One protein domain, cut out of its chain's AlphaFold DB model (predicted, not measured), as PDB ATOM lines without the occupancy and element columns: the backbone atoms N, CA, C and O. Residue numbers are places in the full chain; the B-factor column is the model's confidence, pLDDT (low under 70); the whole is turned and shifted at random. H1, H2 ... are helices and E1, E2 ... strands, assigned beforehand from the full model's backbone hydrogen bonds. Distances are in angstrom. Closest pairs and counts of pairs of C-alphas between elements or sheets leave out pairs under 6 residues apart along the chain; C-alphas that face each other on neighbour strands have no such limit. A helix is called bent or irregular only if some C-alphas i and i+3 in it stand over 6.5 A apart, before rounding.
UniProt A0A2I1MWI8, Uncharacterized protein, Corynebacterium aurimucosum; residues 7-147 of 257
ATOM      1  N   ASP A   7     157.903 236.491  51.369       93.25
ATOM      2  CA  ASP A   7     157.645 237.350  52.525       93.25
ATOM      3  C   ASP A   7     156.446 236.807  53.314       93.25
ATOM      4  O   ASP A   7     155.471 236.317  52.736       93.25
ATOM      5  N   LYS A   8     156.517 236.878  54.647       92.19
ATOM      6  CA  LYS A   8     155.383 236.553  55.521       92.19
ATOM      7  C   LYS A   8     154.466 237.771  55.608       92.19
ATOM      8  O   LYS A   8     154.913 238.847  55.994       92.19
ATOM      9  N   THR A   9     153.188 237.586  55.309       90.50
ATOM     10  CA  THR A   9     152.146 238.618  55.396       90.50
ATOM     11  C   THR A   9     151.048 238.181  56.366       90.50
ATOM     12  O   THR A   9     151.045 237.050  56.860       90.50
ATOM     13  N   SER A  10     150.090 239.062  56.668       88.12
ATOM     14  CA  SER A  10     148.933 238.705  57.507       88.12
ATOM     15  C   SER A  10     148.053 237.620  56.875       88.12
ATOM     16  O   SER A  10     147.336 236.926  57.591       88.12
ATOM     17  N   GLY A  11     148.110 237.465  55.546       85.88
ATOM     18  CA  GLY A  11     147.369 236.460  54.780       85.88
ATOM     19  C   GLY A  11     148.141 235.165  54.508       85.88
ATOM     20  O   GLY A  11     147.598 234.273  53.859       85.88
ATOM     21  N   GLY A  12     149.388 235.034  54.974       89.75
ATOM     22  CA  GLY A  12     150.219 233.851  54.749       89.75
ATOM     23  C   GLY A  12     151.598 234.197  54.200       89.75
ATOM     24  O   GLY A  12     152.354 234.924  54.835       89.75
ATOM     25  N   TRP A  13     151.951 233.618  53.053       93.94
ATOM     26  CA  TRP A  13     153.246 233.831  52.404       93.94
ATOM     27  C   TRP A  13     153.036 234.306  50.974       93.94
ATOM     28  O   TRP A  13     152.219 233.732  50.255       93.94
ATOM     29  N   GLU A  14     153.792 235.310  50.555       94.94
ATOM     30  CA  GLU A  14     153.713 235.905  49.220       94.94
ATOM     31  C   GLU A  14     155.083 235.921  48.549       94.94
ATOM     32  O   GLU A  14     156.108 235.971  49.226       94.94
ATOM     33  N   GLN A  15     155.125 235.877  47.216       94.06
ATOM     34  CA  GLN A  15     156.381 236.038  46.485       94.06
ATOM     35  C   GLN A  15     156.977 237.433  46.698       94.06
ATOM     36  O   GLN A  15     156.346 238.453  46.413       94.06
ATOM     37  N   ASN A  16     158.238 237.474  47.122       93.31
ATOM     38  CA  ASN A  16     158.938 238.731  47.344       93.31
ATOM     39  C   ASN A  16     159.547 239.301  46.050       93.31
ATOM     40  O   ASN A  16     159.540 238.683  44.977       93.31
ATOM     41  N   PHE A  17     160.115 240.503  46.150       92.50
ATOM     42  CA  PHE A  17     160.749 241.180  45.016       92.50
ATOM     43  C   PHE A  17     161.906 240.380  44.396       92.50
ATOM     44  O   PHE A  17     162.061 240.371  43.173       92.50
ATOM     45  N   SER A  18     162.692 239.677  45.216       91.88
ATOM     46  CA  SER A  18     163.813 238.855  44.748       91.88
ATOM     47  C   SER A  18     163.328 237.729  43.841       91.88
ATOM     48  O   SER A  18     163.841 237.586  42.734       91.88
ATOM     49  N   TYR A  19     162.288 236.994  44.246       93.06
ATOM     50  CA  TYR A  19     161.707 235.932  43.425       93.06
ATOM     51  C   TYR A  19     161.147 236.464  42.100       93.06
ATOM     52  O   TYR A  19     161.372 235.875  41.042       93.06
ATOM     53  N   LYS A  20     160.454 237.609  42.129       92.50
ATOM     54  CA  LYS A  20     159.867 238.223  40.927       92.50
ATOM     55  C   LYS A  20     160.918 238.566  39.864       92.50
ATOM     56  O   LYS A  20     160.609 238.471  38.674       92.50
ATOM     57  N   ARG A  21     162.148 238.901  40.273       94.38
ATOM     58  CA  ARG A  21     163.270 239.262  39.386       94.38
ATOM     59  C   ARG A  21     164.044 238.087  38.802       94.38
ATOM     60  O   ARG A  21     164.770 238.306  37.838       94.38
ATOM     61  N   LEU A  22     163.895 236.892  39.368       93.19
ATOM     62  CA  LEU A  22     164.561 235.693  38.866       93.19
ATOM     63  C   LEU A  22     164.173 235.421  37.408       93.19
ATOM     64  O   LEU A  22     163.014 235.629  37.005       93.19
ATOM     65  N   ASP A  23     165.127 234.918  36.628       94.69
ATOM     66  CA  ASP A  23     164.838 234.456  35.275       94.69
ATOM     67  C   ASP A  23     163.975 233.168  35.306       94.69
ATOM     68  O   ASP A  23     163.822 232.527  36.354       94.69
ATOM     69  N   PRO A  24     163.342 232.767  34.186       93.00
ATOM     70  CA  PRO A  24     162.451 231.604  34.165       93.00
ATOM     71  C   PRO A  24     163.077 230.291  34.670       93.00
ATOM     72  O   PRO A  24     162.371 229.467  35.263       93.00
ATOM     73  N   SER A  25     164.375 230.076  34.449       91.19
ATOM     74  CA  SER A  25     165.083 228.868  34.882       91.19
ATOM     75  C   SER A  25     165.314 228.861  36.396       91.19
ATOM     76  O   SER A  25     164.986 227.878  37.067       91.19
ATOM     77  N   GLU A  26     165.738 229.990  36.964       91.25
ATOM     78  CA  GLU A  26     165.883 230.190  38.408       91.25
ATOM     79  C   GLU A  26     164.542 230.051  39.139       91.25
ATOM     80  O   GLU A  26     164.440 229.325  40.134       91.25
ATOM     81  N   LYS A  27     163.476 230.670  38.609       93.00
ATOM     82  CA  LYS A  27     162.112 230.520  39.150       93.00
ATOM     83  C   LYS A  27     161.664 229.069  39.156       93.00
ATOM     84  O   LYS A  27     161.018 228.634  40.110       93.00
ATOM     85  N   SER A  28     162.005 228.321  38.108       90.38
ATOM     86  CA  SER A  28     161.692 226.894  38.018       90.38
ATOM     87  C   SER A  28     162.404 226.099  39.113       90.38
ATOM     88  O   SER A  28     161.766 225.272  39.765       90.38
ATOM     89  N   GLY A  29     163.681 226.394  39.378       89.94
ATOM     90  CA  GLY A  29     164.438 225.797  40.480       89.94
ATOM     91  C   GLY A  29     163.827 226.109  41.849       89.94
ATOM     92  O   GLY A  29     163.530 225.198  42.620       89.94
ATOM     93  N   VAL A  30     163.552 227.383  42.141       91.75
ATOM     94  CA  VAL A  30     162.931 227.780  43.417       91.75
ATOM     95  C   VAL A  30     161.538 227.168  43.577       91.75
ATOM     96  O   VAL A  30     161.229 226.610  44.630       91.75
ATOM     97  N   SER A  31     160.713 227.200  42.528       92.75
ATOM     98  CA  SER A  31     159.380 226.587  42.533       92.75
ATOM     99  C   SER A  31     159.442 225.090  42.790       92.75
ATOM    100  O   SER A  31     158.614 224.576  43.534       92.75
ATOM    101  N   TYR A  32     160.420 224.385  42.217       92.38
ATOM    102  CA  TYR A  32     160.643 222.969  42.498       92.38
ATOM    103  C   TYR A  32     160.849 222.726  44.001       92.38
ATOM    104  O   TYR A  32     160.151 221.894  44.584       92.38
ATOM    105  N   TYR A  33     161.718 223.502  44.659       92.12
ATOM    106  CA  TYR A  33     161.934 223.375  46.103       92.12
ATOM    107  C   TYR A  33     160.697 223.746  46.927       92.12
ATOM    108  O   TYR A  33     160.369 223.034  47.874       92.12
ATOM    109  N   LEU A  34     159.965 224.802  46.558       93.94
ATOM    110  CA  LEU A  34     158.684 225.138  47.194       93.94
ATOM    111  C   LEU A  34     157.664 223.997  47.050       93.94
ATOM    112  O   LEU A  34     156.974 223.654  48.011       93.94
ATOM    113  N   GLY A  35     157.645 223.345  45.886       94.75
ATOM    114  CA  GLY A  35     156.888 222.124  45.624       94.75
ATOM    115  C   GLY A  35     157.189 221.003  46.611       94.75
ATOM    116  O   GLY A  35     156.255 220.340  47.049       94.75
ATOM    117  N   MET A  36     158.456 220.829  46.997       93.50
ATOM    118  CA  MET A  36     158.898 219.829  47.981       93.50
ATOM    119  C   MET A  36     158.621 220.245  49.430       93.50
ATOM    120  O   MET A  36     158.355 219.401  50.284       93.50
ATOM    121  N   VAL A  37     158.658 221.542  49.734       93.88
ATOM    122  CA  VAL A  37     158.480 222.038  51.107       93.88
ATOM    123  C   VAL A  37     157.026 222.062  51.540       93.88
ATOM    124  O   VAL A  37     156.737 221.721  52.686       93.88
ATOM    125  N   LEU A  38     156.103 222.400  50.640       94.62
ATOM    126  CA  LEU A  38     154.672 222.346  50.924       94.62
ATOM    127  C   LEU A  38     154.235 220.988  51.535       94.62
ATOM    128  O   LEU A  38     153.675 220.996  52.634       94.62
ATOM    129  N   PRO A  39     154.500 219.819  50.912       94.69
ATOM    130  CA  PRO A  39     154.147 218.530  51.495       94.69
ATOM    131  C   PRO A  39     154.879 218.246  52.808       94.69
ATOM    132  O   PRO A  39     154.274 217.645  53.685       94.69
ATOM    133  N   ALA A  40     156.118 218.711  53.002       93.56
ATOM    134  CA  ALA A  40     156.823 218.546  54.276       93.56
ATOM    135  C   ALA A  40     156.154 219.325  55.422       93.56
ATOM    136  O   ALA A  40     155.960 218.782  56.512       93.56
ATOM    137  N   ILE A  41     155.739 220.573  55.174       92.50
ATOM    138  CA  ILE A  41     155.003 221.385  56.155       92.50
ATOM    139  C   ILE A  41     153.680 220.708  56.512       92.50
ATOM    140  O   ILE A  41     153.354 220.572  57.692       92.50
ATOM    141  N   ILE A  42     152.918 220.271  55.508       91.81
ATOM    142  CA  ILE A  42     151.606 219.667  55.738       91.81
ATOM    143  C   ILE A  42     151.730 218.283  56.390       91.81
ATOM    144  O   ILE A  42     150.986 218.002  57.325       91.81
ATOM    145  N   ALA A  43     152.683 217.443  55.979       91.50
ATOM    146  CA  ALA A  43     152.941 216.146  56.610       91.50
ATOM    147  C   ALA A  43     153.265 216.304  58.102       91.50
ATOM    148  O   ALA A  43     152.709 215.596  58.944       91.50
ATOM    149  N   LYS A  44     154.082 217.304  58.450       91.06
ATOM    150  CA  LYS A  44     154.368 217.631  59.847       91.06
ATOM    151  C   LYS A  44     153.120 218.107  60.594       91.06
ATOM    152  O   LYS A  44     152.857 217.623  61.689       91.06
ATOM    153  N   LYS A  45     152.352 219.041  60.019       89.19
ATOM    154  CA  LYS A  45     151.210 219.684  60.697       89.19
ATOM    155  C   LYS A  45     149.969 218.798  60.819       89.19
ATOM    156  O   LYS A  45     149.318 218.834  61.854       89.19
ATOM    157  N   LEU A  46     149.619 218.049  59.774       86.94
ATOM    158  CA  LEU A  46     148.374 217.274  59.724       86.94
ATOM    159  C   LEU A  46     148.568 215.803  60.094       86.94
ATOM    160  O   LEU A  46     147.659 215.197  60.654       86.94
ATOM    161  N   TRP A  47     149.736 215.227  59.798       85.56
ATOM    162  CA  TRP A  47     149.986 213.790  59.970       85.56
ATOM    163  C   TRP A  47     150.981 213.449  61.079       85.56
ATOM    164  O   TRP A  47     151.194 212.268  61.346       85.56
ATOM    165  N   ASN A  48     151.565 214.445  61.754       88.06
ATOM    166  CA  ASN A  48     152.641 214.236  62.726       88.06
ATOM    167  C   ASN A  48     153.793 213.391  62.141       88.06
ATOM    168  O   ASN A  48     154.335 212.492  62.788       88.06
ATOM    169  N   THR A  49     154.128 213.659  60.877       90.00
ATOM    170  CA  THR A  49     155.255 213.055  60.164       90.00
ATOM    171  C   THR A  49     156.409 214.055  60.157       90.00
ATOM    172  O   THR A  49     156.413 214.971  59.332       90.00
ATOM    173  N   PRO A  50     157.371 213.951  61.097       83.81
ATOM    174  CA  PRO A  50     158.430 214.951  61.247       83.81
ATOM    175  C   PRO A  50     159.437 214.927  60.092       83.81
ATOM    176  O   PRO A  50     160.060 215.950  59.803       83.81
ATOM    177  N   HIS A  51     159.579 213.779  59.427       88.12
ATOM    178  CA  HIS A  51     160.564 213.554  58.380       88.12
ATOM    179  C   HIS A  51     159.881 213.036  57.113       88.12
ATOM    180  O   HIS A  51     159.239 211.986  57.119       88.12
ATOM    181  N   LEU A  52     160.051 213.783  56.020       93.94
ATOM    182  CA  LEU A  52     159.882 213.271  54.666       93.94
ATOM    183  C   LEU A  52     161.265 213.114  54.047       93.94
ATOM    184  O   LEU A  52     162.097 214.018  54.135       93.94
ATOM    185  N   VAL A  53     161.492 211.980  53.401       94.56
ATOM    186  CA  VAL A  53     162.736 211.684  52.689       94.56
ATOM    187  C   VAL A  53     162.422 211.322  51.253       94.56
ATOM    188  O   VAL A  53     161.333 210.834  50.947       94.56
ATOM    189  N   HIS A  54     163.384 211.551  50.364       94.38
ATOM    190  CA  HIS A  54     163.228 211.136  48.980       94.38
ATOM    191  C   HIS A  54     163.178 209.607  48.893       94.38
ATOM    192  O   HIS A  54     163.990 208.929  49.529       94.38
ATOM    193  N   VAL A  55     162.267 209.060  48.083       94.56
ATOM    194  CA  VAL A  55     162.123 207.603  47.892       94.56
ATOM    195  C   VAL A  55     163.462 206.955  47.524       94.56
ATOM    196  O   VAL A  55     163.814 205.899  48.044       94.56
ATOM    197  N   ASP A  56     164.263 207.628  46.702       90.06
ATOM    198  CA  ASP A  56     165.593 207.158  46.283       90.06
ATOM    199  C   ASP A  56     166.564 206.950  47.434       90.06
ATOM    200  O   ASP A  56     167.377 206.032  47.375       90.06
ATOM    201  N   ALA A  57     166.490 207.780  48.476       88.62
ATOM    202  CA  ALA A  57     167.346 207.612  49.640       88.62
ATOM    203  C   ALA A  57     167.025 206.279  50.329       88.62
ATOM    204  O   ALA A  57     167.931 205.499  50.612       88.62
ATOM    205  N   VAL A  58     165.735 205.967  50.485       89.94
ATOM    206  CA  VAL A  58     165.269 204.695  51.056       89.94
ATOM    207  C   VAL A  58     165.647 203.509  50.169       89.94
ATOM    208  O   VAL A  58     166.125 202.497  50.667       89.94
ATOM    209  N   LEU A  59     165.489 203.619  48.849       88.19
ATOM    210  CA  LEU A  59     165.841 202.536  47.924       88.19
ATOM    211  C   LEU A  59     167.351 202.286  47.844       88.19
ATOM    212  O   LEU A  59     167.782 201.134  47.762       88.19
ATOM    213  N   LYS A  60     168.166 203.344  47.928       82.94
ATOM    214  CA  LYS A  60     169.628 203.241  48.032       82.94
ATOM    215  C   LYS A  60     170.033 202.522  49.320       82.94
ATOM    216  O   LYS A  60     170.836 201.596  49.277       82.94
ATOM    217  N   ILE A  61     169.382 202.865  50.431       82.00
ATOM    218  CA  ILE A  61     169.443 202.162  51.726       82.00
ATOM    219  C   ILE A  61     168.799 200.771  51.640       82.00
ATOM    220  O   ILE A  61     168.631 200.091  52.626       82.00
ATOM    221  N   ARG A  62     168.418 200.268  50.472       81.25
ATOM    222  CA  ARG A  62     167.999 198.872  50.324       81.25
ATOM    223  C   ARG A  62     168.800 198.125  49.274       81.25
ATOM    224  O   ARG A  62     168.457 196.988  48.965       81.25
ATOM    225  N   ALA A  63     169.841 198.759  48.724       78.06
ATOM    226  CA  ALA A  63     170.554 198.287  47.540       78.06
ATOM    227  C   ALA A  63     169.590 197.916  46.388       78.06
ATOM    228  O   ALA A  63     169.892 197.092  45.526       78.06
ATOM    229  N   GLN A  64     168.395 198.520  46.366       76.81
ATOM    230  CA  GLN A  64     167.347 198.148  45.432       76.81
ATOM    231  C   GLN A  64     167.424 199.036  44.198       76.81
ATOM    232  O   GLN A  64     167.081 200.219  44.226       76.81
ATOM    233  N   LYS A  65     167.851 198.445  43.083       74.06
ATOM    234  CA  LYS A  65     167.854 199.109  41.781       74.06
ATOM    235  C   LYS A  65     166.483 198.958  41.137       74.06
ATOM    236  O   LYS A  65     166.205 197.970  40.467       74.06
ATOM    237  N   ILE A  66     165.633 199.960  41.310       72.69
ATOM    238  CA  ILE A  66     164.559 200.202  40.346       72.69
ATOM    239  C   ILE A  66     165.192 201.008  39.212       72.69
ATOM    240  O   ILE A  66     165.887 201.983  39.486       72.69
ATOM    241  N   GLY A  67     165.070 200.562  37.961       73.62
ATOM    242  CA  GLY A  67     165.747 201.193  36.818       73.62
ATOM    243  C   GLY A  67     165.335 202.657  36.571       73.62
ATOM    244  O   GLY A  67     164.869 203.369  37.460       73.62
ATOM    245  N   ASN A  68     165.435 203.126  35.326       76.75
ATOM    246  CA  ASN A  68     164.971 204.469  34.935       76.75
ATOM    247  C   ASN A  68     163.430 204.564  34.851       76.75
ATOM    248  O   ASN A  68     162.854 204.947  33.835       76.75
ATOM    249  N   VAL A  69     162.747 204.193  35.933       84.81
ATOM    250  CA  VAL A  69     161.293 204.257  36.075       84.81
ATOM    251  C   VAL A  69     160.933 205.461  36.941       84.81
ATOM    252  O   VAL A  69     161.526 205.679  38.001       84.81
ATOM    253  N   ARG A  70     159.942 206.239  36.489       88.00
ATOM    254  CA  ARG A  70     159.377 207.340  37.280       88.00
ATOM    255  C   ARG A  70     158.739 206.800  38.552       88.00
ATOM    256  O   ARG A  70     158.046 205.786  38.523       88.00
ATOM    257  N   ARG A  71     158.936 207.516  39.647       91.56
ATOM    258  CA  ARG A  71     158.535 207.108  40.992       91.56
ATOM    259  C   ARG A  71     158.170 208.331  41.818       91.56
ATOM    260  O   ARG A  71     158.703 209.396  41.526       91.56
ATOM    261  N   PRO A  72     157.280 208.186  42.805       95.12
ATOM    262  CA  PRO A  72     156.949 209.269  43.711       95.12
ATOM    263  C   PRO A  72     158.173 209.896  44.377       95.12
ATOM    264  O   PRO A  72     159.149 209.193  44.641       95.12
ATOM    265  N   ASP A  73     158.095 211.192  44.657       95.81
ATOM    266  CA  ASP A  73     159.217 211.945  45.218       95.81
ATOM    267  C   ASP A  73     159.522 211.554  46.674       95.81
ATOM    268  O   ASP A  73     160.674 211.294  47.018       95.81
ATOM    269  N   LEU A  74     158.512 211.501  47.549       96.75
ATOM    270  CA  LEU A  74     158.707 211.489  49.003       96.75
ATOM    271  C   LEU A  74     157.980 210.342  49.710       96.75
ATOM    272  O   LEU A  74     156.865 209.970  49.347       96.75
ATOM    273  N   VAL A  75     158.585 209.854  50.789       95.62
ATOM    274  CA  VAL A  75     157.955 208.970  51.779       95.62
ATOM    275  C   VAL A  75     158.193 209.490  53.187       95.62
ATOM    276  O   VAL A  75     159.185 210.168  53.453       95.62
ATOM    277  N   GLY A  76     157.288 209.157  54.100       94.00
ATOM    278  CA  GLY A  76     157.456 209.459  55.516       94.00
ATOM    279  C   GLY A  76     156.593 208.580  56.396       94.00
ATOM    280  O   GLY A  76     155.709 207.876  55.905       94.00
ATOM    281  N   TYR A  77     156.855 208.637  57.696       90.50
ATOM    282  CA  TYR A  77     156.115 207.890  58.702       90.50
ATOM    283  C   TYR A  77     155.575 208.825  59.785       90.50
ATOM    284  O   TYR A  77     156.152 209.873  60.079       90.50
ATOM    285  N   ARG A  78     154.435 208.477  60.371       87.00
ATOM    286  CA  ARG A  78     153.874 209.179  61.525       87.00
ATOM    287  C   ARG A  78     154.578 208.701  62.786       87.00
ATOM    288  O   ARG A  78     154.583 207.511  63.085       87.00
ATOM    289  N   GLN A  79     155.110 209.635  63.563       71.44
ATOM    290  CA  GLN A  79     155.742 209.303  64.835       71.44
ATOM    291  C   GLN A  79     154.691 208.815  65.846       71.44
ATOM    292  O   GLN A  79     153.632 209.436  65.990       71.44
ATOM    293  N   GLY A  80     154.982 207.707  66.537       65.94
ATOM    294  CA  GLY A  80     154.070 207.090  67.511       65.94
ATOM    295  C   GLY A  80     152.878 206.355  66.885       65.94
ATOM    296  O   GLY A  80     151.875 206.133  67.559       65.94
ATOM    297  N   ALA A  81     152.954 206.025  65.594       64.19
ATOM    298  CA  ALA A  81     151.965 205.195  64.923       64.19
ATOM    299  C   ALA A  81     151.914 203.790  65.551       64.19
ATOM    300  O   ALA A  81     152.943 203.146  65.726       64.19
ATOM    301  N   THR A  82     150.713 203.309  65.874       52.47
ATOM    302  CA  THR A  82     150.470 201.902  66.219       52.47
ATOM    303  C   THR A  82     150.073 201.120  64.969       52.47
ATOM    304  O   THR A  82     149.592 201.714  63.992       52.47
ATOM    305  N   ALA A  83     150.196 199.791  65.033       43.38
ATOM    306  CA  ALA A  83     149.691 198.884  64.007       43.38
ATOM    307  C   ALA A  83     148.251 199.270  63.600       43.38
ATOM    308  O   ALA A  83     147.410 199.535  64.462       43.38
ATOM    309  N   ASN A  84     147.985 199.321  62.290       44.91
ATOM    310  CA  ASN A  84     146.729 199.747  61.637       44.91
ATOM    311  C   ASN A  84     146.436 201.257  61.557       44.91
ATOM    312  O   ASN A  84     145.371 201.640  61.071       44.91
ATOM    313  N   SER A  85     147.342 202.141  61.982       52.16
ATOM    314  CA  SER A  85     147.173 203.581  61.741       52.16
ATOM    315  C   SER A  85     147.615 203.977  60.320       52.16
ATOM    316  O   SER A  85     148.354 203.245  59.665       52.16
ATOM    317  N   LEU A  86     147.175 205.149  59.831       63.28
ATOM    318  CA  LEU A  86     147.710 205.829  58.633       63.28
ATOM    319  C   LEU A  86     149.170 206.268  58.882       63.28
ATOM    320  O   LEU A  86     149.497 207.453  58.872       63.28
ATOM    321  N   GLY A  87     150.027 205.308  59.225       77.75
ATOM    322  CA  GLY A  87     151.349 205.511  59.794       77.75
ATOM    323  C   GLY A  87     152.409 205.843  58.756       77.75
ATOM    324  O   GLY A  87     153.535 206.150  59.124       77.75
ATOM    325  N   ARG A  88     152.068 205.781  57.467       89.94
ATOM    326  CA  ARG A  88     152.990 205.945  56.342       89.94
ATOM    327  C   ARG A  88     152.372 206.841  55.288       89.94
ATOM    328  O   ARG A  88     151.162 206.806  55.085       89.94
ATOM    329  N   LEU A  89     153.204 207.606  54.597       92.69
ATOM    330  CA  LEU A  89     152.805 208.506  53.521       92.69
ATOM    331  C   LEU A  89     153.664 208.256  52.285       92.69
ATOM    332  O   LEU A  89     154.869 208.026  52.397       92.69
ATOM    333  N   LEU A  90     153.045 208.375  51.114       94.50
ATOM    334  CA  LEU A  90     153.716 208.442  49.819       94.50
ATOM    335  C   LEU A  90     153.269 209.723  49.128       94.50
ATOM    336  O   LEU A  90     152.073 209.919  48.935       94.50
ATOM    337  N   LEU A  91     154.193 210.605  48.766       96.12
ATOM    338  CA  LEU A  91     153.854 211.901  48.193       96.12
ATOM    339  C   LEU A  91     154.576 212.128  46.872       96.12
ATOM    340  O   LEU A  91     155.743 211.792  46.702       96.12
ATOM    341  N   GLU A  92     153.860 212.745  45.946       97.62
ATOM    342  CA  GLU A  92     154.392 213.252  44.690       97.62
ATOM    343  C   GLU A  92     154.225 214.767  44.686       97.62
ATOM    344  O   GLU A  92     153.104 215.278  44.766       97.62
ATOM    345  N   ALA A  93     155.338 215.482  44.600       97.19
ATOM    346  CA  ALA A  93     155.416 216.919  44.746       97.19
ATOM    347  C   ALA A  93     155.577 217.602  43.385       97.19
ATOM    348  O   ALA A  93     156.345 217.199  42.507       97.19
ATOM    349  N   LYS A  94     154.834 218.687  43.187       96.31
ATOM    350  CA  LYS A  94     154.951 219.545  42.012       96.31
ATOM    351  C   LYS A  94     154.991 220.993  42.452       96.31
ATOM    352  O   LYS A  94     154.184 221.423  43.267       96.31
ATOM    353  N   GLY A  95     155.923 221.739  41.878       95.44
ATOM    354  CA  GLY A  95     156.037 223.180  42.040       95.44
ATOM    355  C   GLY A  95     155.739 223.901  40.735       95.44
ATOM    356  O   GLY A  95     156.079 223.411  39.653       95.44
ATOM    357  N   ARG A  96     155.095 225.062  40.822       93.75
ATOM    358  CA  ARG A  96     154.804 225.932  39.683       93.75
ATOM    359  C   ARG A  96     155.114 227.377  40.031       93.75
ATOM    360  O   ARG A  96     154.854 227.830  41.136       93.75
ATOM    361  N   THR A  97     155.603 228.090  39.023       91.31
ATOM    362  CA  THR A  97     155.906 229.519  39.109       91.31
ATOM    363  C   THR A  97     154.659 230.396  39.038       91.31
ATOM    364  O   THR A  97     154.708 231.545  39.454       91.31
ATOM    365  N   ASN A  98     153.571 229.865  38.476       88.44
ATOM    366  CA  ASN A  98     152.335 230.586  38.168       88.44
ATOM    367  C   ASN A  98     151.160 229.939  38.918       88.44
ATOM    368  O   ASN A  98     151.379 229.031  39.720       88.44
ATOM    369  N   GLY A  99     149.937 230.361  38.592       93.19
ATOM    370  CA  GLY A  99     148.686 229.869  39.171       93.19
ATOM    371  C   GLY A  99     148.424 228.374  39.035       93.19
ATOM    372  O   GLY A  99     149.170 227.607  38.406       93.19
ATOM    373  N   PHE A 100     147.315 227.969  39.649       95.69
ATOM    374  CA  PHE A 100     146.864 226.587  39.656       95.69
ATOM    375  C   PHE A 100     146.735 226.018  38.234       95.69
ATOM    376  O   PHE A 100     146.230 226.659  37.313       95.69
ATOM    377  N   ALA A 101     147.155 224.764  38.054       93.25
ATOM    378  CA  ALA A 101     147.031 224.074  36.779       93.25
ATOM    379  C   ALA A 101     146.694 222.592  36.979       93.25
ATOM    380  O   ALA A 101     147.367 221.866  37.711       93.25
ATOM    381  N   GLN A 102     145.685 222.111  36.252       95.94
ATOM    382  CA  GLN A 102     145.275 220.703  36.272       95.94
ATOM    383  C   GLN A 102     146.306 219.717  35.679       95.94
ATOM    384  O   GLN A 102     146.413 218.606  36.204       95.94
ATOM    385  N   PRO A 103     147.074 220.034  34.611       96.31
ATOM    386  CA  PRO A 103     148.005 219.064  34.027       96.31
ATOM    387  C   PRO A 103     149.087 218.543  34.999       96.31
ATOM    388  O   PRO A 103     149.246 217.320  35.065       96.31
ATOM    389  N   PRO A 104     149.768 219.381  35.814       95.19
ATOM    390  CA  PRO A 104     150.677 218.902  36.863       95.19
ATOM    391  C   PRO A 104     150.008 217.977  37.886       95.19
ATOM    392  O   PRO A 104     150.565 216.932  38.215       95.19
ATOM    393  N   VAL A 105     148.785 218.297  38.325       96.62
ATOM    394  CA  VAL A 105     148.013 217.445  39.249       96.62
ATOM    395  C   VAL A 105     147.712 216.086  38.615       96.62
ATOM    396  O   VAL A 105     147.927 215.042  39.228       96.62
ATOM    397  N   LYS A 106     147.252 216.066  37.356       96.44
ATOM    398  CA  LYS A 106     146.988 214.819  36.618       96.44
ATOM    399  C   LYS A 106     148.257 213.979  36.455       96.44
ATOM    400  O   LYS A 106     148.187 212.757  36.605       96.44
ATOM    401  N   ALA A 107     149.393 214.615  36.170       95.56
ATOM    402  CA  ALA A 107     150.688 213.950  36.073       95.56
ATOM    403  C   ALA A 107     151.102 213.332  37.417       95.56
ATOM    404  O   ALA A 107     151.427 212.147  37.449       95.56
ATOM    405  N   ALA A 108     150.976 214.080  38.517       96.56
ATOM    406  CA  ALA A 108     151.296 213.594  39.857       96.56
ATOM    407  C   ALA A 108     150.415 212.398  40.266       96.56
ATOM    408  O   ALA A 108     150.911 211.334  40.635       96.56
ATOM    409  N   LYS A 109     149.093 212.496  40.062       95.94
ATOM    410  CA  LYS A 109     148.155 211.379  40.287       95.94
ATOM    411  C   LYS A 109     148.478 210.158  39.423       95.94
ATOM    412  O   LYS A 109     148.235 209.022  39.826       95.94
ATOM    413  N   LYS A 110     148.943 210.358  38.186       94.25
ATOM    414  CA  LYS A 110     149.362 209.260  37.300       94.25
ATOM    415  C   LYS A 110     150.642 208.602  37.817       94.25
ATOM    416  O   LYS A 110     150.711 207.381  37.777       94.25
ATOM    417  N   GLN A 111     151.600 209.383  38.312       94.75
ATOM    418  CA  GLN A 111     152.856 208.889  38.880       94.75
ATOM    419  C   GLN A 111     152.619 208.049  40.137       94.75
ATOM    420  O   GLN A 111     153.130 206.941  40.215       94.75
ATOM    421  N   LEU A 112     151.748 208.496  41.046       94.50
ATOM    422  CA  LEU A 112     151.364 207.729  42.240       94.50
ATOM    423  C   LEU A 112     150.644 206.418  41.900       94.50
ATOM    424  O   LEU A 112     150.944 205.374  42.470       94.50
ATOM    425  N   ARG A 113     149.715 206.443  40.935       91.38
ATOM    426  CA  ARG A 113     148.990 205.232  40.500       91.38
ATOM    427  C   ARG A 113     149.871 204.226  39.765       91.38
ATOM    428  O   ARG A 113     149.575 203.039  39.789       91.38
ATOM    429  N   LYS A 114     150.911 204.705  39.082       91.12
ATOM    430  CA  LYS A 114     151.871 203.883  38.333       91.12
ATOM    431  C   LYS A 114     153.203 203.735  39.068       91.12
ATOM    432  O   LYS A 114     154.206 203.433  38.424       91.12
ATOM    433  N   ALA A 115     153.226 203.993  40.374       92.06
ATOM    434  CA  ALA A 115     154.436 203.845  41.160       92.06
ATOM    435  C   ALA A 115     154.941 202.393  41.056       92.06
ATOM    436  O   ALA A 115     154.118 201.472  41.029       92.06
ATOM    437  N   PRO A 116     156.267 202.176  40.985       91.62
ATOM    438  CA  PRO A 116     156.837 200.832  40.977       91.62
ATOM    439  C   PRO A 116     156.339 200.007  42.166       91.62
ATOM    440  O   PRO A 116     156.116 200.551  43.254       91.62
ATOM    441  N   ARG A 117     156.180 198.692  41.974       89.56
ATOM    442  CA  ARG A 117     155.668 197.785  43.015       89.56
ATOM    443  C   ARG A 117     156.515 197.872  44.282       89.56
ATOM    444  O   ARG A 117     155.969 197.893  45.375       89.56
ATOM    445  N   GLU A 118     157.821 197.996  44.118       89.00
ATOM    446  CA  GLU A 118     158.818 198.131  45.173       89.00
ATOM    447  C   GLU A 118     158.558 199.359  46.049       89.00
ATOM    448  O   GLU A 118     158.673 199.284  47.267       89.00
ATOM    449  N   VAL A 119     158.163 200.481  45.436       91.69
ATOM    450  CA  VAL A 119     157.825 201.720  46.151       91.69
ATOM    451  C   VAL A 119     156.480 201.577  46.856       91.69
ATOM    452  O   VAL A 119     156.339 201.982  48.005       91.69
ATOM    453  N   LEU A 120     155.494 200.960  46.201       90.62
ATOM    454  CA  LEU A 120     154.193 200.695  46.820       90.62
ATOM    455  C   LEU A 120     154.309 199.734  48.012       90.62
ATOM    456  O   LEU A 120     153.618 199.921  49.006       90.62
ATOM    457  N   GLN A 121     155.213 198.758  47.950       89.81
ATOM    458  CA  GLN A 121     155.495 197.816  49.037       89.81
ATOM    459  C   GLN A 121     156.215 198.451  50.234       89.81
ATOM    460  O   GLN A 121     156.159 197.878  51.320       89.81
ATOM    461  N   LEU A 122     156.857 199.618  50.076       89.50
ATOM    462  CA  LEU A 122     157.398 200.377  51.213       89.50
ATOM    463  C   LEU A 122     156.273 200.880  52.127       89.50
ATOM    464  O   LEU A 122     156.388 200.834  53.348       89.50
ATOM    465  N   VAL A 123     155.185 201.373  51.533       88.81
ATOM    466  CA  VAL A 123     154.124 202.082  52.263       88.81
ATOM    467  C   VAL A 123     152.852 201.255  52.458       88.81
ATOM    468  O   VAL A 123     152.098 201.506  53.390       88.81
ATOM    469  N   GLY A 124     152.612 200.257  51.609       88.06
ATOM    470  CA  GLY A 124     151.408 199.434  51.629       88.06
ATOM    471  C   GLY A 124     150.168 200.085  50.996       88.06
ATOM    472  O   GLY A 124     150.184 201.165  50.395       88.06
ATOM    473  N   GLY A 125     149.056 199.359  51.082       82.94
ATOM    474  CA  GLY A 125     147.792 199.652  50.408       82.94
ATOM    475  C   GLY A 125     146.964 200.725  51.100       82.94
ATOM    476  O   GLY A 125     146.205 201.421  50.435       82.94
ATOM    477  N   THR A 126     147.131 200.859  52.415       81.38
ATOM    478  CA  THR A 126     146.358 201.753  53.286       81.38
ATOM    479  C   THR A 126     147.010 203.122  53.480       81.38
ATOM    480  O   THR A 126     146.378 204.022  54.025       81.38
ATOM    481  N   ALA A 127     148.260 203.296  53.042       87.75
ATOM    482  CA  ALA A 127     148.959 204.571  53.137       87.75
ATOM    483  C   ALA A 127     148.334 205.621  52.202       87.75
ATOM    484  O   ALA A 127     148.173 205.330  51.010       87.75
ATOM    485  N   PRO A 128     148.054 206.847  52.688       90.06
ATOM    486  CA  PRO A 128     147.679 207.967  51.835       90.06
ATOM    487  C   PRO A 128     148.736 208.236  50.760       90.06
ATOM    488  O   PRO A 128     149.943 208.242  51.037       90.06
ATOM    489  N   ARG A 129     148.284 208.481  49.525       92.62
ATOM    490  CA  ARG A 129     149.147 208.693  48.355       92.62
ATOM    491  C   ARG A 129     148.952 210.107  47.832       92.62
ATOM    492  O   ARG A 129     148.206 210.340  46.900       92.62
ATOM    493  N   ILE A 130     149.606 211.099  48.407       94.94
ATOM    494  CA  ILE A 130     149.230 212.495  48.173       94.94
ATOM    495  C   ILE A 130     149.919 213.079  46.935       94.94
ATOM    496  O   ILE A 130     151.139 213.217  46.885       94.94
ATOM    497  N   ALA A 131     149.128 213.500  45.945       97.31
ATOM    498  CA  ALA A 131     149.590 214.416  44.908       97.31
ATOM    499  C   ALA A 131     149.533 215.845  45.457       97.31
ATOM    500  O   ALA A 131     148.449 216.338  45.769       97.31
ATOM    501  N   SER A 132     150.685 216.504  45.548       97.56
ATOM    502  CA  SER A 132     150.840 217.866  46.057       97.56
ATOM    503  C   SER A 132     151.249 218.812  44.934       97.56
ATOM    504  O   SER A 132     152.220 218.560  44.219       97.56
ATOM    505  N   LEU A 133     150.524 219.918  44.787       97.88
ATOM    506  CA  LEU A 133     150.867 221.021  43.903       97.88
ATOM    507  C   LEU A 133     151.040 222.297  44.722       97.88
ATOM    508  O   LEU A 133     150.103 222.770  45.357       97.88
ATOM    509  N   SER A 134     152.226 222.876  44.624       97.00
ATOM    510  CA  SER A 134     152.544 224.220  45.074       97.00
ATOM    511  C   SER A 134     152.542 225.187  43.891       97.00
ATOM    512  O   SER A 134     153.062 224.853  42.822       97.00
ATOM    513  N   TYR A 135     151.936 226.358  44.066       96.69
ATOM    514  CA  TYR A 135     151.743 227.356  43.012       96.69
ATOM    515  C   TYR A 135     151.585 228.765  43.604       96.69
ATOM    516  O   TYR A 135     151.510 228.914  44.824       96.69
ATOM    517  N   PHE A 136     151.534 229.788  42.747       94.94
ATOM    518  CA  PHE A 136     151.304 231.177  43.157       94.94
ATOM    519  C   PHE A 136     149.991 231.710  42.592       94.94
ATOM    520  O   PHE A 136     149.825 231.745  41.376       94.94
ATOM    521  N   GLU A 137     149.090 232.154  43.463       93.94
ATOM    522  CA  GLU A 137     147.800 232.749  43.100       93.94
ATOM    523  C   GLU A 137     147.748 234.176  43.643       93.94
ATOM    524  O   GLU A 137     147.826 234.361  44.854       93.94
ATOM    525  N   ASN A 138     147.657 235.185  42.769       91.75
ATOM    526  CA  ASN A 138     147.730 236.603  43.164       91.75
ATOM    527  C   ASN A 138     148.906 236.886  44.116       91.75
ATOM    528  O   ASN A 138     148.724 237.421  45.201       91.75
ATOM    529  N   ASP A 139     150.104 236.448  43.732       92.62
ATOM    530  CA  ASP A 139     151.341 236.502  44.522       92.62
ATOM    531  C   ASP A 139     151.384 235.623  45.787       92.62
ATOM    532  O   ASP A 139     152.475 235.374  46.300       92.62
ATOM    533  N   HIS A 140     150.267 235.056  46.248       94.94
ATOM    534  CA  HIS A 140     150.245 234.178  47.415       94.94
ATOM    535  C   HIS A 140     150.731 232.770  47.094       94.94
ATOM    536  O   HIS A 140     150.249 232.101  46.172       94.94
ATOM    537  N   TRP A 141     151.641 232.275  47.927       95.75
ATOM    538  CA  TRP A 141     152.091 230.897  47.892       95.75
ATOM    539  C   TRP A 141     150.980 229.966  48.379       95.75
ATOM    540  O   TRP A 141     150.596 229.972  49.548       95.75
ATOM    541  N   SER A 142     150.468 229.159  47.456       95.44
ATOM    542  CA  SER A 142     149.282 228.331  47.644       95.44
ATOM    543  C   SER A 142     149.581 226.851  47.425       95.44
ATOM    544  O   SER A 142     150.549 226.461  46.760       95.44
ATOM    545  N   GLY A 143     148.724 226.010  48.005       95.75
ATOM    546  CA  GLY A 143     148.839 224.559  47.958       95.75
ATOM    547  C   GLY A 143     147.537 223.880  47.557       95.75
ATOM    548  O   GLY A 143     146.456 224.283  47.970       95.75
ATOM    549  N   TYR A 144     147.648 222.822  46.762       96.56
ATOM    550  CA  TYR A 144     146.557 221.912  46.437       96.56
ATOM    551  C   TYR A 144     147.028 220.477  46.657       96.56
ATOM    552  O   TYR A 144     148.074 220.082  46.143       96.56
ATOM    553  N   MET A 145     146.257 219.690  47.404       96.00
ATOM    554  CA  MET A 145     146.574 218.295  47.703       96.00
ATOM    555  C   MET A 145     145.389 217.392  47.407       96.00
ATOM    556  O   MET A 145     144.243 217.744  47.673       96.00
ATOM    557  N   VAL A 146     145.668 216.216  46.851       95.50
ATOM    558  CA  VAL A 146     144.644 215.209  46.569       95.50
ATOM    559  C   VAL A 146     145.214 213.804  46.703       95.50
ATOM    560  O   VAL A 146     146.276 213.510  46.158       95.50
ATOM    561  N   ASP A 147     144.474 212.932  47.380       93.00
ATOM    562  CA  ASP A 147     144.742 211.496  47.446       93.00
ATOM    563  C   ASP A 147     144.000 210.794  46.285       93.00
ATOM    564  O   ASP A 147     142.764 210.773  46.262       93.00
TER     565      ASP A 147
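Overview. This is residues 7 to 147 of the 257 residues of an uncharacterized protein of Corynebacterium aurimucosum (UniProt A0A2I1MWI8). A strongly twisted sheet of five strands, E3 to E7, curls round one long helix, H2, while H4 covers the opposite face over E5 and E6 and H5 lies over E5 on that same face. The small hairpin of E1 and E2 with the short helix H1 sits near the end of the sheet where E6 turns into E7, and H3 packs on E4 far from it. The 141 printed residues hold five named helices and seven named strands, in the order E1 E2 H1 H2 E3 H3 E4 E5 H4 H5 E6 E7, and the class is mixed, helices and strands. The large sheet is mixed, in the order E3 E4 E5 E6 E7, with E5 and E6 parallel and its other neighbour pairs antiparallel. The whole is compact and rounded, with a radius of gyration of the C-alphas of 15.9 A and spans of 45 by 34 by 26 A.

Arrangement. Start at residues 7 to 9, E1, and 12 to 15, E2: they form an antiparallel hairpin, with N 7 and O 14 at 2.8 A. Next come H1, residues 17 to 21, and H2, residues 24 to 47; they are close but not clearly touching, the closest C-alphas being those of Tyr 19 and Lys 27, 6.9 A apart. Then look for E3 at residues 52 to 54, H3 at 55 to 60, E4 at 74 to 77 and E5 at 88 to 95. E3 and E4 are antiparallel, with N 53 and O 75 at 2.9 A, and E4 and E5 form a hairpin, with N 89 and O 76 at 2.8 A. H4, residues 102 to 113, and H5, residues 117 to 123, lead to E6 at 129 to 137. E5, H4, H5 and E6 make a strand-helix-strand unit, two parallel neighbour strands with helices between, and its crossover is right-handed; N 92 and O 130 are at 2.9 A. E6 forms a hairpin with E7, residues 140 to 146, where N 133 and O 144 are at 2.8 A. The closest C-alphas of E2 and E7 are those of Glu 14 and His 140, 4.3 A apart. The arrangement has three layers, helices on both faces of the sheet: H3, H4 and H5 on one face, H2 on the other. The closest C-alphas of H2 and E5 are those of Gly 35 and Gly 95, 3.8 A apart. H4 runs along the strands at a height over the sheet of 8.5 A; its closest C-alphas with E6 are those of Ala 108 and Ala 131, 5.4 A apart. H3 and H5 are close but not clearly touching, with the C-alphas of Val 55 and Val 119 closest at 7.5 A. In H1, H3 and H4 every O i to N i+4 pair is within hydrogen-bond range; in H2 18 of 20 are, in H5 2 of 3.

Along the chain. Find C-alpha 7 at (157.645, 237.350, 52.525), where E1 begins; E1 is 6.3 A long, E2 10.5 A and H1 6.5 A. From C-alpha 24 at (162.451, 231.604, 34.165), H2 runs 33.7 A to C-alpha 47; it is neither bent nor irregular, but only just: C-alphas 36 and 39 are 6.1 A apart. E3 is 6.9 A, H3 8.7 A, E4 10.7 A, E5 22.6 A, H4 16.5 A, H5 10.3 A and E6 24.7 A long. E7, 19.8 A, ends at C-alpha 146, (144.644, 215.209, 46.569).

Size, cuts and confidence. The two C-alphas farthest apart are those of Arg 21 and Ala 83, 49.2 A. The printed part, residues 7 to 147, has no cut. The link from H3 to E4, residues 61 to 73, is long. Mean pLDDT of the printed part is 89.5; residues 80 to 86 are under 70.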